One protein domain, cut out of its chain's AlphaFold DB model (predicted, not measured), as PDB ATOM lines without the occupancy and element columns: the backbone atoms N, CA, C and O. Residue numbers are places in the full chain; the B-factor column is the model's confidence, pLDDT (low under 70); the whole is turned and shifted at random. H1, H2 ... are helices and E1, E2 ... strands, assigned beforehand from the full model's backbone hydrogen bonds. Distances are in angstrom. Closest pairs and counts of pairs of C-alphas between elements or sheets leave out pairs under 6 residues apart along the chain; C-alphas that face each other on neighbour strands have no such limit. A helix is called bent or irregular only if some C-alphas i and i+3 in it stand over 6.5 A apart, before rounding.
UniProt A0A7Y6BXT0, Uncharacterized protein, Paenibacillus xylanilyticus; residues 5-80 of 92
ATOM      1  N   MET A   5    -130.148 -63.564  53.873       97.31
ATOM      2  CA  MET A   5    -130.562 -62.878  52.651       97.31
ATOM      3  C   MET A   5    -129.339 -62.596  51.788       97.31
ATOM      4  O   MET A   5    -128.278 -62.282  52.320       97.31
ATOM      5  N   ALA A   6    -129.504 -62.675  50.473       97.50
ATOM      6  CA  ALA A   6    -128.509 -62.227  49.512       97.50
ATOM      7  C   ALA A   6    -128.867 -60.827  49.000       97.50
ATOM      8  O   ALA A   6    -130.049 -60.531  48.824       97.50
ATOM      9  N   TRP A   7    -127.878 -59.970  48.769       97.56
ATOM     10  CA  TRP A   7    -128.070 -58.703  48.067       97.56
ATOM     11  C   TRP A   7    -127.749 -58.892  46.587       97.56
ATOM     12  O   TRP A   7    -126.593 -59.117  46.221       97.56
ATOM     13  N   ASP A   8    -128.787 -58.814  45.756       95.94
ATOM     14  CA  ASP A   8    -128.650 -58.818  44.307       95.94
ATOM     15  C   ASP A   8    -128.187 -57.435  43.852       95.94
ATOM     16  O   ASP A   8    -128.939 -56.456  43.882       95.94
ATOM     17  N   TRP A   9    -126.924 -57.358  43.446       93.50
ATOM     18  CA  TRP A   9    -126.314 -56.120  42.981       93.50
ATOM     19  C   TRP A   9    -126.870 -55.624  41.643       93.50
ATOM     20  O   TRP A   9    -126.821 -54.418  41.395       93.50
ATOM     21  N   ASP A  10    -127.387 -56.519  40.802       91.12
ATOM     22  CA  ASP A  10    -127.952 -56.174  39.498       91.12
ATOM     23  C   ASP A  10    -129.414 -55.731  39.641       91.12
ATOM     24  O   ASP A  10    -129.839 -54.750  39.023       91.12
ATOM     25  N   GLY A  11    -130.179 -56.427  40.485       93.50
ATOM     26  CA  GLY A  11    -131.582 -56.123  40.779       93.50
ATOM     27  C   GLY A  11    -131.785 -54.985  41.787       93.50
ATOM     28  O   GLY A  11    -132.808 -54.299  41.748       93.50
ATOM     29  N   GLY A  12    -130.813 -54.752  42.674       95.31
ATOM     30  CA  GLY A  12    -130.900 -53.763  43.750       95.31
ATOM     31  C   GLY A  12    -131.875 -54.163  44.862       95.31
ATOM     32  O   GLY A  12    -132.538 -53.294  45.437       95.31
ATOM     33  N   GLU A  13    -131.995 -55.461  45.155       95.62
ATOM     34  CA  GLU A  13    -132.923 -55.980  46.160       95.62
ATOM     35  C   GLU A  13    -132.346 -57.109  47.025       95.62
ATOM     36  O   GLU A  13    -131.385 -57.789  46.669       95.62
ATOM     37  N   PHE A  14    -132.963 -57.317  48.194       96.19
ATOM     38  CA  PHE A  14    -132.653 -58.454  49.057       96.19
ATOM     39  C   PHE A  14    -133.480 -59.676  48.663       96.19
ATOM     40  O   PHE A  14    -134.711 -59.650  48.734       96.19
ATOM     41  N   ILE A  15    -132.797 -60.778  48.377       95.69
ATOM     42  CA  ILE A  15    -133.402 -62.070  48.071       95.69
ATOM     43  C   ILE A  15    -133.308 -62.971  49.312       95.69
ATOM     44  O   ILE A  15    -132.209 -63.234  49.804       95.69
ATOM     45  N   PRO A  16    -134.431 -63.480  49.853       95.75
ATOM     46  CA  PRO A  16    -134.397 -64.424  50.963       95.75
ATOM     47  C   PRO A  16    -133.810 -65.770  50.526       95.75
ATOM     48  O   PRO A  16    -134.317 -66.407  49.600       95.75
ATOM     49  N   LEU A  17    -132.788 -66.240  51.243       95.25
ATOM     50  CA  LEU A  17    -132.216 -67.566  51.025       95.25
ATOM     51  C   LEU A  17    -133.048 -68.619  51.770       95.25
ATOM     52  O   LEU A  17    -133.598 -68.365  52.848       95.25
ATOM     53  N   LYS A  18    -133.186 -69.804  51.169       93.38
ATOM     54  CA  LYS A  18    -133.993 -70.919  51.699       93.38
ATOM     55  C   LYS A  18    -133.145 -71.917  52.490       93.38
ATOM     56  O   LYS A  18    -133.340 -73.119  52.368       93.38
ATOM     57  N   THR A  19    -132.216 -71.410  53.291       93.06
ATOM     58  CA  THR A  19    -131.355 -72.209  54.161       93.06
ATOM     59  C   THR A  19    -131.031 -71.445  55.443       93.06
ATOM     60  O   THR A  19    -130.996 -70.213  55.451       93.06
ATOM     61  N   ASP A  20    -130.794 -72.196  56.517       94.31
ATOM     62  CA  ASP A  20    -130.290 -71.697  57.801       94.31
ATOM     63  C   ASP A  20    -128.815 -72.085  58.031       94.31
ATOM     64  O   ASP A  20    -128.240 -71.760  59.080       94.31
ATOM     65  N   ASN A  21    -128.191 -72.763  57.058       94.50
ATOM     66  CA  ASN A  21    -126.775 -73.112  57.051       94.50
ATOM     67  C   ASN A  21    -125.967 -72.013  56.342       94.50
ATOM     68  O   ASN A  21    -126.248 -71.657  55.201       94.50
ATOM     69  N   VAL A  22    -124.949 -71.481  57.023       95.69
ATOM     70  CA  VAL A  22    -124.122 -70.378  56.509       95.69
ATOM     71  C   VAL A  22    -123.283 -70.775  55.288       95.69
ATOM     72  O   VAL A  22    -123.150 -69.982  54.363       95.69
ATOM     73  N   VAL A  23    -122.760 -72.003  55.248       95.56
ATOM     74  CA  VAL A  23    -121.950 -72.504  54.125       95.56
ATOM     75  C   VAL A  23    -122.817 -72.623  52.877       95.56
ATOM     76  O   VAL A  23    -122.450 -72.122  51.818       95.56
ATOM     77  N   GLU A  24    -124.002 -73.217  53.023       94.88
ATOM     78  CA  GLU A  24    -124.971 -73.330  51.931       94.88
ATOM     79  C   GLU A  24    -125.425 -71.943  51.452       94.88
ATOM     80  O   GLU A  24    -125.440 -71.684  50.253       94.88
ATOM     81  N   ALA A  25    -125.716 -71.018  52.375       95.94
ATOM     82  CA  ALA A  25    -126.110 -69.651  52.036       95.94
ATOM     83  C   ALA A  25    -125.043 -68.927  51.202       95.94
ATOM     84  O   ALA A  25    -125.372 -68.292  50.198       95.94
ATOM     85  N   ILE A  26    -123.770 -69.048  51.593       96.25
ATOM     86  CA  ILE A  26    -122.643 -68.466  50.859       96.25
ATOM     87  C   ILE A  26    -122.524 -69.110  49.483       96.25
ATOM     88  O   ILE A  26    -122.502 -68.387  48.494       96.25
ATOM     89  N   TYR A  27    -122.526 -70.441  49.374       94.19
ATOM     90  CA  TYR A  27    -122.406 -71.096  48.069       94.19
ATOM     91  C   TYR A  27    -123.573 -70.810  47.120       94.19
ATOM     92  O   TYR A  27    -123.349 -70.683  45.916       94.19
ATOM     93  N   MET A  28    -124.793 -70.628  47.633       93.12
ATOM     94  CA  MET A  28    -125.931 -70.180  46.823       93.12
ATOM     95  C   MET A  28    -125.724 -68.769  46.252       93.12
ATOM     96  O   MET A  28    -126.077 -68.522  45.102       93.12
ATOM     97  N   ALA A  29    -125.183 -67.847  47.051       93.31
ATOM     98  CA  ALA A  29    -125.014 -66.441  46.681       93.31
ATOM     99  C   ALA A  29    -123.757 -66.186  45.834       93.31
ATOM    100  O   ALA A  29    -123.763 -65.343  44.937       93.31
ATOM    101  N   TRP A  30    -122.686 -66.930  46.095       91.19
ATOM    102  CA  TRP A  30    -121.368 -66.676  45.522       91.19
ATOM    103  C   TRP A  30    -121.327 -66.888  44.008       91.19
ATOM    104  O   TRP A  30    -120.682 -66.119  43.302       91.19
ATOM    105  N   ASN A  31    -122.110 -67.835  43.481       84.19
ATOM    106  CA  ASN A  31    -122.258 -68.033  42.033       84.19
ATOM    107  C   ASN A  31    -122.768 -66.793  41.282       84.19
ATOM    108  O   ASN A  31    -122.581 -66.693  40.071       84.19
ATOM    109  N   TYR A  32    -123.415 -65.871  41.989       89.50
ATOM    110  CA  TYR A  32    -123.942 -64.622  41.450       89.50
ATOM    111  C   TYR A  32    -123.150 -63.399  41.931       89.50
ATOM    112  O   TYR A  32    -123.580 -62.272  41.719       89.50
ATOM    113  N   GLU A  33    -122.013 -63.609  42.606       91.94
ATOM    114  CA  GLU A  33    -121.229 -62.555  43.270       91.94
ATOM    115  C   GLU A  33    -122.060 -61.713  44.259       91.94
ATOM    116  O   GLU A  33    -121.773 -60.538  44.505       91.94
ATOM    117  N   PHE A  34    -123.110 -62.305  44.834       96.56
ATOM    118  CA  PHE A  34    -123.978 -61.621  45.785       96.56
ATOM    119  C   PHE A  34    -123.359 -61.584  47.179       96.56
ATOM    120  O   PHE A  34    -122.667 -62.508  47.616       96.56
ATOM    121  N   ASP A  35    -123.668 -60.514  47.903       97.75
ATOM    122  CA  ASP A  35    -123.338 -60.400  49.319       97.75
ATOM    123  C   ASP A  35    -124.360 -61.171  50.152       97.75
ATOM    124  O   ASP A  35    -125.548 -61.168  49.831       97.75
ATOM    125  N   VAL A  36    -123.928 -61.789  51.249       97.81
ATOM    126  CA  VAL A  36    -124.801 -62.510  52.182       97.81
ATOM    127  C   VAL A  36    -124.885 -61.763  53.499       97.81
ATOM    128  O   VAL A  36    -123.876 -61.362  54.083       97.81
ATOM    129  N   TYR A  37    -126.111 -61.643  53.994       97.81
ATOM    130  CA  TYR A  37    -126.442 -60.992  55.246       97.81
ATOM    131  C   TYR A  37    -127.163 -61.955  56.184       97.81
ATOM    132  O   TYR A  37    -128.082 -62.662  55.765       97.81
ATOM    133  N   GLU A  38    -126.800 -61.937  57.465       96.69
ATOM    134  CA  GLU A  38    -127.587 -62.554  58.534       96.69
ATOM    135  C   GLU A  38    -128.668 -61.580  59.016       96.69
ATOM    136  O   GLU A  38    -128.414 -60.393  59.237       96.69
ATOM    137  N   VAL A  39    -129.893 -62.081  59.166       95.50
ATOM    138  CA  VAL A  39    -131.058 -61.306  59.595       95.50
ATOM    139  C   VAL A  39    -131.312 -61.545  61.079       95.50
ATOM    140  O   VAL A  39    -131.761 -62.620  61.479       95.50
ATOM    141  N   ASN A  40    -131.113 -60.503  61.883       90.38
ATOM    142  CA  ASN A  40    -131.313 -60.524  63.328       90.38
ATOM    143  C   ASN A  40    -132.410 -59.516  63.709       90.38
ATOM    144  O   ASN A  40    -132.165 -58.353  64.020       90.38
ATOM    145  N   GLY A  41    -133.670 -59.960  63.647       88.44
ATOM    146  CA  GLY A  41    -134.827 -59.096  63.891       88.44
ATOM    147  C   GLY A  41    -135.040 -58.086  62.759       88.44
ATOM    148  O   GLY A  41    -135.487 -58.465  61.677       88.44
ATOM    149  N   GLN A  42    -134.778 -56.802  63.025       87.25
ATOM    150  CA  GLN A  42    -134.850 -55.728  62.019       87.25
ATOM    151  C   GLN A  42    -133.492 -55.432  61.368       87.25
ATOM    152  O   GLN A  42    -133.456 -54.816  60.299       87.25
ATOM    153  N   ASP A  43    -132.405 -55.912  61.972       92.75
ATOM    154  CA  ASP A  43    -131.047 -55.652  61.521       92.75
ATOM    155  C   ASP A  43    -130.597 -56.691  60.489       92.75
ATOM    156  O   ASP A  43    -131.012 -57.857  60.513       92.75
ATOM    157  N   LYS A  44    -129.745 -56.247  59.563       95.12
ATOM    158  CA  LYS A  44    -129.037 -57.096  58.602       95.12
ATOM    159  C   LYS A  44    -127.550 -56.852  58.770       95.12
ATOM    160  O   LYS A  44    -127.102 -55.715  58.631       95.12
ATOM    161  N   GLU A  45    -126.802 -57.903  59.050       96.12
ATOM    162  CA  GLU A  45    -125.351 -57.838  59.201       96.12
ATOM    163  C   GLU A  45    -124.693 -58.531  58.012       96.12
ATOM    164  O   GLU A  45    -125.039 -59.672  57.715       96.12
ATOM    165  N   LEU A  46    -123.771 -57.852  57.326       97.12
ATOM    166  CA  LEU A  46    -122.982 -58.455  56.251       97.12
ATOM    167  C   LEU A  46    -122.071 -59.536  56.844       97.12
ATOM    168  O   LEU A  46    -121.372 -59.280  57.824       97.12
ATOM    169  N   ILE A  47    -122.081 -60.731  56.258       97.12
ATOM    170  CA  ILE A  47    -121.261 -61.861  56.723       97.12
ATOM    171  C   ILE A  47    -120.349 -62.437  55.643       97.12
ATOM    172  O   ILE A  47    -119.412 -63.163  55.960       97.12
ATOM    173  N   PHE A  48    -120.630 -62.129  54.380       97.44
ATOM    174  CA  PHE A  48    -119.834 -62.533  53.232       97.44
ATOM    175  C   PHE A  48    -120.101 -61.564  52.082       97.44
ATOM    176  O   PHE A  48    -121.254 -61.201  51.854       97.44
ATOM    177  N   SER A  49    -119.066 -61.185  51.340       96.50
ATOM    178  CA  SER A  49    -119.208 -60.469  50.076       96.50
ATOM    179  C   SER A  49    -118.663 -61.301  48.927       96.50
ATOM    180  O   SER A  49    -117.502 -61.720  48.943       96.50
ATOM    181  N   GLY A  50    -119.488 -61.476  47.893       93.25
ATOM    182  CA  GLY A  50    -119.096 -62.162  46.663       93.25
ATOM    183  C   GLY A  50    -118.057 -61.401  45.832       93.25
ATOM    184  O   GLY A  50    -117.532 -61.960  44.873       93.25
ATOM    185  N   ARG A  51    -117.748 -60.150  46.198       92.31
ATOM    186  CA  ARG A  51    -116.839 -59.249  45.472       92.31
ATOM    187  C   ARG A  51    -115.500 -59.016  46.169       92.31
ATOM    188  O   ARG A  51    -114.611 -58.414  45.573       92.31
ATOM    189  N   GLU A  52    -115.358 -59.487  47.402       95.12
ATOM    190  CA  GLU A  52    -114.164 -59.285  48.224       95.12
ATOM    191  C   GLU A  52    -113.281 -60.542  48.272       95.12
ATOM    192  O   GLU A  52    -113.635 -61.625  47.794       95.12
ATOM    193  N   ASP A  53    -112.075 -60.396  48.815       92.38
ATOM    194  CA  ASP A  53    -111.078 -61.463  48.856       92.38
ATOM    195  C   ASP A  53    -111.194 -62.387  50.084       92.38
ATOM    196  O   ASP A  53    -112.160 -62.355  50.853       92.38
ATOM    197  N   ASN A  54    -110.214 -63.285  50.222       91.38
ATOM    198  CA  ASN A  54    -110.170 -64.267  51.300       91.38
ATOM    199  C   ASN A  54    -109.920 -63.628  52.663       91.38
ATOM    200  O   ASN A  54    -110.475 -64.116  53.647       91.38
ATOM    201  N   GLU A  55    -109.084 -62.592  52.737       94.06
ATOM    202  CA  GLU A  55    -108.731 -61.941  53.999       94.06
ATOM    203  C   GLU A  55    -109.960 -61.229  54.553       94.06
ATOM    204  O   GLU A  55    -110.393 -61.528  55.669       94.06
ATOM    205  N   TRP A  56    -110.603 -60.413  53.717       95.44
ATOM    206  CA  TRP A  56    -111.806 -59.678  54.083       95.44
ATOM    207  C   TRP A  56    -112.952 -60.599  54.510       95.44
ATOM    208  O   TRP A  56    -113.550 -60.429  55.575       95.44
ATOM    209  N   ASN A  57    -113.245 -61.625  53.704       96.38
ATOM    210  CA  ASN A  57    -114.309 -62.565  54.037       96.38
ATOM    211  C   ASN A  57    -113.973 -63.401  55.276       96.38
ATOM    212  O   ASN A  57    -114.846 -63.639  56.107       96.38
ATOM    213  N   THR A  58    -112.719 -63.822  55.452       95.12
ATOM    214  CA  THR A  58    -112.330 -64.616  56.625       95.12
ATOM    215  C   THR A  58    -112.556 -63.854  57.926       95.12
ATOM    216  O   THR A  58    -113.068 -64.452  58.871       95.12
ATOM    217  N   GLU A  59    -112.257 -62.554  57.986       95.69
ATOM    218  CA  GLU A  59    -112.499 -61.747  59.191       95.69
ATOM    219  C   GLU A  59    -113.966 -61.799  59.650       95.69
ATOM    220  O   GLU A  59    -114.236 -61.971  60.841       95.69
ATOM    221  N   MET A  60    -114.917 -61.736  58.713       95.12
ATOM    222  CA  MET A  60    -116.353 -61.831  59.010       95.12
ATOM    223  C   MET A  60    -116.796 -63.258  59.361       95.12
ATOM    224  O   MET A  60    -117.689 -63.456  60.189       95.12
ATOM    225  N   LEU A  61    -116.178 -64.260  58.737       96.44
ATOM    226  CA  LEU A  61    -116.583 -65.663  58.813       96.44
ATOM    227  C   LEU A  61    -116.082 -66.392  60.069       96.44
ATOM    228  O   LEU A  61    -116.702 -67.372  60.494       96.44
ATOM    229  N   VAL A  62    -115.035 -65.882  60.728       95.69
ATOM    230  CA  VAL A  62    -114.468 -66.473  61.956       95.69
ATOM    231  C   VAL A  62    -115.524 -66.672  63.048       95.69
ATOM    232  O   VAL A  62    -115.489 -67.686  63.746       95.69
ATOM    233  N   LYS A  63    -116.512 -65.771  63.174       94.56
ATOM    234  CA  LYS A  63    -117.596 -65.904  64.170       94.56
ATOM    235  C   LYS A  63    -118.505 -67.118  63.933       94.56
ATOM    236  O   LYS A  63    -119.181 -67.564  64.856       94.56
ATOM    237  N   PHE A  64    -118.498 -67.664  62.717       95.62
ATOM    238  CA  PHE A  64    -119.203 -68.886  62.332       95.62
ATOM    239  C   PHE A  64    -118.298 -70.129  62.346       95.62
ATOM    240  O   PHE A  64    -118.731 -71.202  61.932       95.62
ATOM    241  N   GLY A  65    -117.045 -70.003  62.801       96.75
ATOM    242  CA  GLY A  65    -116.082 -71.106  62.825       96.75
ATOM    243  C   GLY A  65    -115.591 -71.525  61.438       96.75
ATOM    244  O   GLY A  65    -115.101 -72.643  61.273       96.75
ATOM    245  N   ILE A  66    -115.723 -70.651  60.437       97.12
ATOM    246  CA  ILE A  66    -115.331 -70.918  59.052       97.12
ATOM    247  C   ILE A  66    -114.404 -69.826  58.518       97.12
ATOM    248  O   ILE A  66    -114.409 -68.695  58.994       97.12
ATOM    249  N   ARG A  67    -113.580 -70.178  57.535       96.38
ATOM    250  CA  ARG A  67    -112.684 -69.252  56.830       96.38
ATOM    251  C   ARG A  67    -112.686 -69.525  55.336       96.38
ATOM    252  O   ARG A  67    -113.033 -70.631  54.924       96.38
ATOM    253  N   LEU A  68    -112.246 -68.545  54.557       95.19
ATOM    254  CA  LEU A  68    -112.030 -68.703  53.127       95.19
ATOM    255  C   LEU A  68    -110.560 -69.020  52.856       95.19
ATOM    256  O   LEU A  68    -109.667 -68.351  53.375       95.19
ATOM    257  N   ILE A  69    -110.306 -70.062  52.072       94.50
ATOM    258  CA  ILE A  69    -108.955 -70.488  51.699       94.50
ATOM    259  C   ILE A  69    -108.846 -70.647  50.190       94.50
ATOM    260  O   ILE A  69    -109.805 -71.050  49.535       94.50
ATOM    261  N   ASP A  70    -107.652 -70.415  49.659       92.62
ATOM    262  CA  ASP A  70    -107.292 -70.941  48.348       92.62
ATOM    263  C   ASP A  70    -106.935 -72.424  48.514       92.62
ATOM    264  O   ASP A  70    -106.035 -72.781  49.284       92.62
ATOM    265  N   HIS A  71    -107.650 -73.303  47.814       90.00
ATOM    266  CA  HIS A  71    -107.382 -74.734  47.802       90.00
ATOM    267  C   HIS A  71    -107.430 -75.259  46.366       90.00
ATOM    268  O   HIS A  71    -108.369 -75.018  45.614       90.00
ATOM    269  N   GLU A  72    -106.366 -75.952  45.968       87.94
ATOM    270  CA  GLU A  72    -106.147 -76.394  44.589       87.94
ATOM    271  C   GLU A  72    -106.232 -75.254  43.558       87.94
ATOM    272  O   GLU A  72    -105.268 -74.506  43.388       87.94
ATOM    273  N   LYS A  73    -107.352 -75.148  42.834       85.06
ATOM    274  CA  LYS A  73    -107.586 -74.153  41.775       85.06
ATOM    275  C   LYS A  73    -108.671 -73.139  42.131       85.06
ATOM    276  O   LYS A  73    -108.888 -72.213  41.349       85.06
ATOM    277  N   HIS A  74    -109.344 -73.316  43.266       86.44
ATOM    278  CA  HIS A  74    -110.540 -72.567  43.630       86.44
ATOM    279  C   HIS A  74    -110.460 -72.059  45.071       86.44
ATOM    280  O   HIS A  74    -109.544 -72.383  45.833       86.44
ATOM    281  N   ARG A  75    -111.408 -71.193  45.427       90.12
ATOM    282  CA  ARG A  75    -111.585 -70.730  46.801       90.12
ATOM    283  C   ARG A  75    -112.646 -71.587  47.465       90.12
ATOM    284  O   ARG A  75    -113.707 -71.789  46.887       90.12
ATOM    285  N   HIS A  76    -112.373 -72.030  48.684       93.75
ATOM    286  CA  HIS A  76    -113.278 -72.885  49.441       93.75
ATOM    287  C   HIS A  76    -113.502 -72.345  50.844       93.75
ATOM    288  O   HIS A  76    -112.624 -71.714  51.443       93.75
ATOM    289  N   LEU A  77    -114.674 -72.653  51.388       95.62
ATOM    290  CA  LEU A  77    -114.933 -72.513  52.811       95.62
ATOM    291  C   LEU A  77    -114.321 -73.702  53.552       95.62
ATOM    292  O   LEU A  77    -114.481 -74.854  53.151       95.62
ATOM    293  N   GLN A  78    -113.654 -73.425  54.666       97.38
ATOM    294  CA  GLN A  78    -113.076 -74.444  55.533       97.38
ATOM    295  C   GLN A  78    -113.538 -74.246  56.973       97.38
ATOM    296  O   GLN A  78    -113.530 -73.124  57.483       97.38
ATOM    297  N   ASN A  79    -113.882 -75.338  57.650       97.50
ATOM    298  CA  ASN A  79    -114.057 -75.358  59.096       97.50
ATOM    299  C   ASN A  79    -112.717 -75.081  59.801       97.50
ATOM    300  O   ASN A  79    -111.720 -75.759  59.545       97.50
ATOM    301  N   ILE A  80    -112.687 -74.098  60.701       96.62
ATOM    302  CA  ILE A  80    -111.464 -73.696  61.407       96.62
ATOM    303  C   ILE A  80    -111.014 -74.764  62.416       96.62
ATOM    304  O   ILE A  80    -109.814 -74.967  62.587       96.62
TER     305      ILE A  80
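This is residues 5 to 80 of the 92 residues of an uncharacterized protein of Paenibacillus xylanilyticus (UniProt A0A7Y6BXT0). A strongly twisted sheet of four strands stands at one end of the longest axis and the hairpin of E5 and E6 at the other, with both helices between them. H1 covers one face of the large sheet, over E3, while H2 bridges the two ends, packing on E5 and on the edge strand E4. The 76 printed residues hold two named helices and six named strands, in the order E1 E2 H1 E3 E4 H2 E5 E6, of class mixed; both sheets are antiparallel, the larger in the order E2 E1 E3 E4. The whole is compact, with a radius of gyration of the C-alphas of 12.0 A and spans of 35 by 25 by 20 A.

Begin at E1, residues 5 to 8, which forms a hairpin with E2, residues 13 to 16; look for N 6 and O 15, 2.8 A apart. On its other side E1 has E3, residues 35 to 40, with N 7 and O 35 at 2.8 A. E3 forms a hairpin with E4, residues 43 to 48, where N 38 and O 45 are 2.9 A apart. H1, residues 22 to 30, is on this sheet at a height of 8.7 A, over E3 and along the strands, at 26 degrees to E3 on the local plane; its closest C-alphas to E3 are those of Ile 26 and Val 36, 6.5 A. E2, H1 and E3 make a split strand-helix-strand unit, two strands running the same way with E1 between them, and its crossover is right-handed. H2, residues 54 to 64, only grazes the sheet; its closest C-alphas to E4 are those of Met 60 and Ile 47, 5.4 A. H1 and H2 are close but not clearly touching, at a shallow tilt of 32 degrees, opposite ways; Val 22 and Phe 64 have their closest C-alphas, 7.8 A. E5, residues 66 to 71, comes nearest H2 at the C-alphas of Arg 67 and Thr 58, 4.7 A. It forms a hairpin with E6, residues 74 to 79, with N 69 and O 76 at 2.9 A. Every O i to N i+4 pair is within hydrogen-bond range in H1, and 4 of 7 in H2.

Find C-alpha 5 at (-130.562, -62.878, 52.651), where E1 begins. H1 runs 11.9 A from C-alpha 22 at (-124.122, -70.378, 56.509). E3 is 16.1 A long, E4 15.5 A and H2 15.0 A; H2 is only just irregular, with C-alphas 60 and 63 at 6.7 A. E5 covers 14.3 A, and E6 16.1 A to C-alpha 79 at (-114.057, -75.358, 59.096).

The C-alphas farthest apart are those of Gln 42 and Glu 72, 39.4 A. The printed part has no cut, and its links are tight. Its mean pLDDT is 94.3, and no printed residue is under 70.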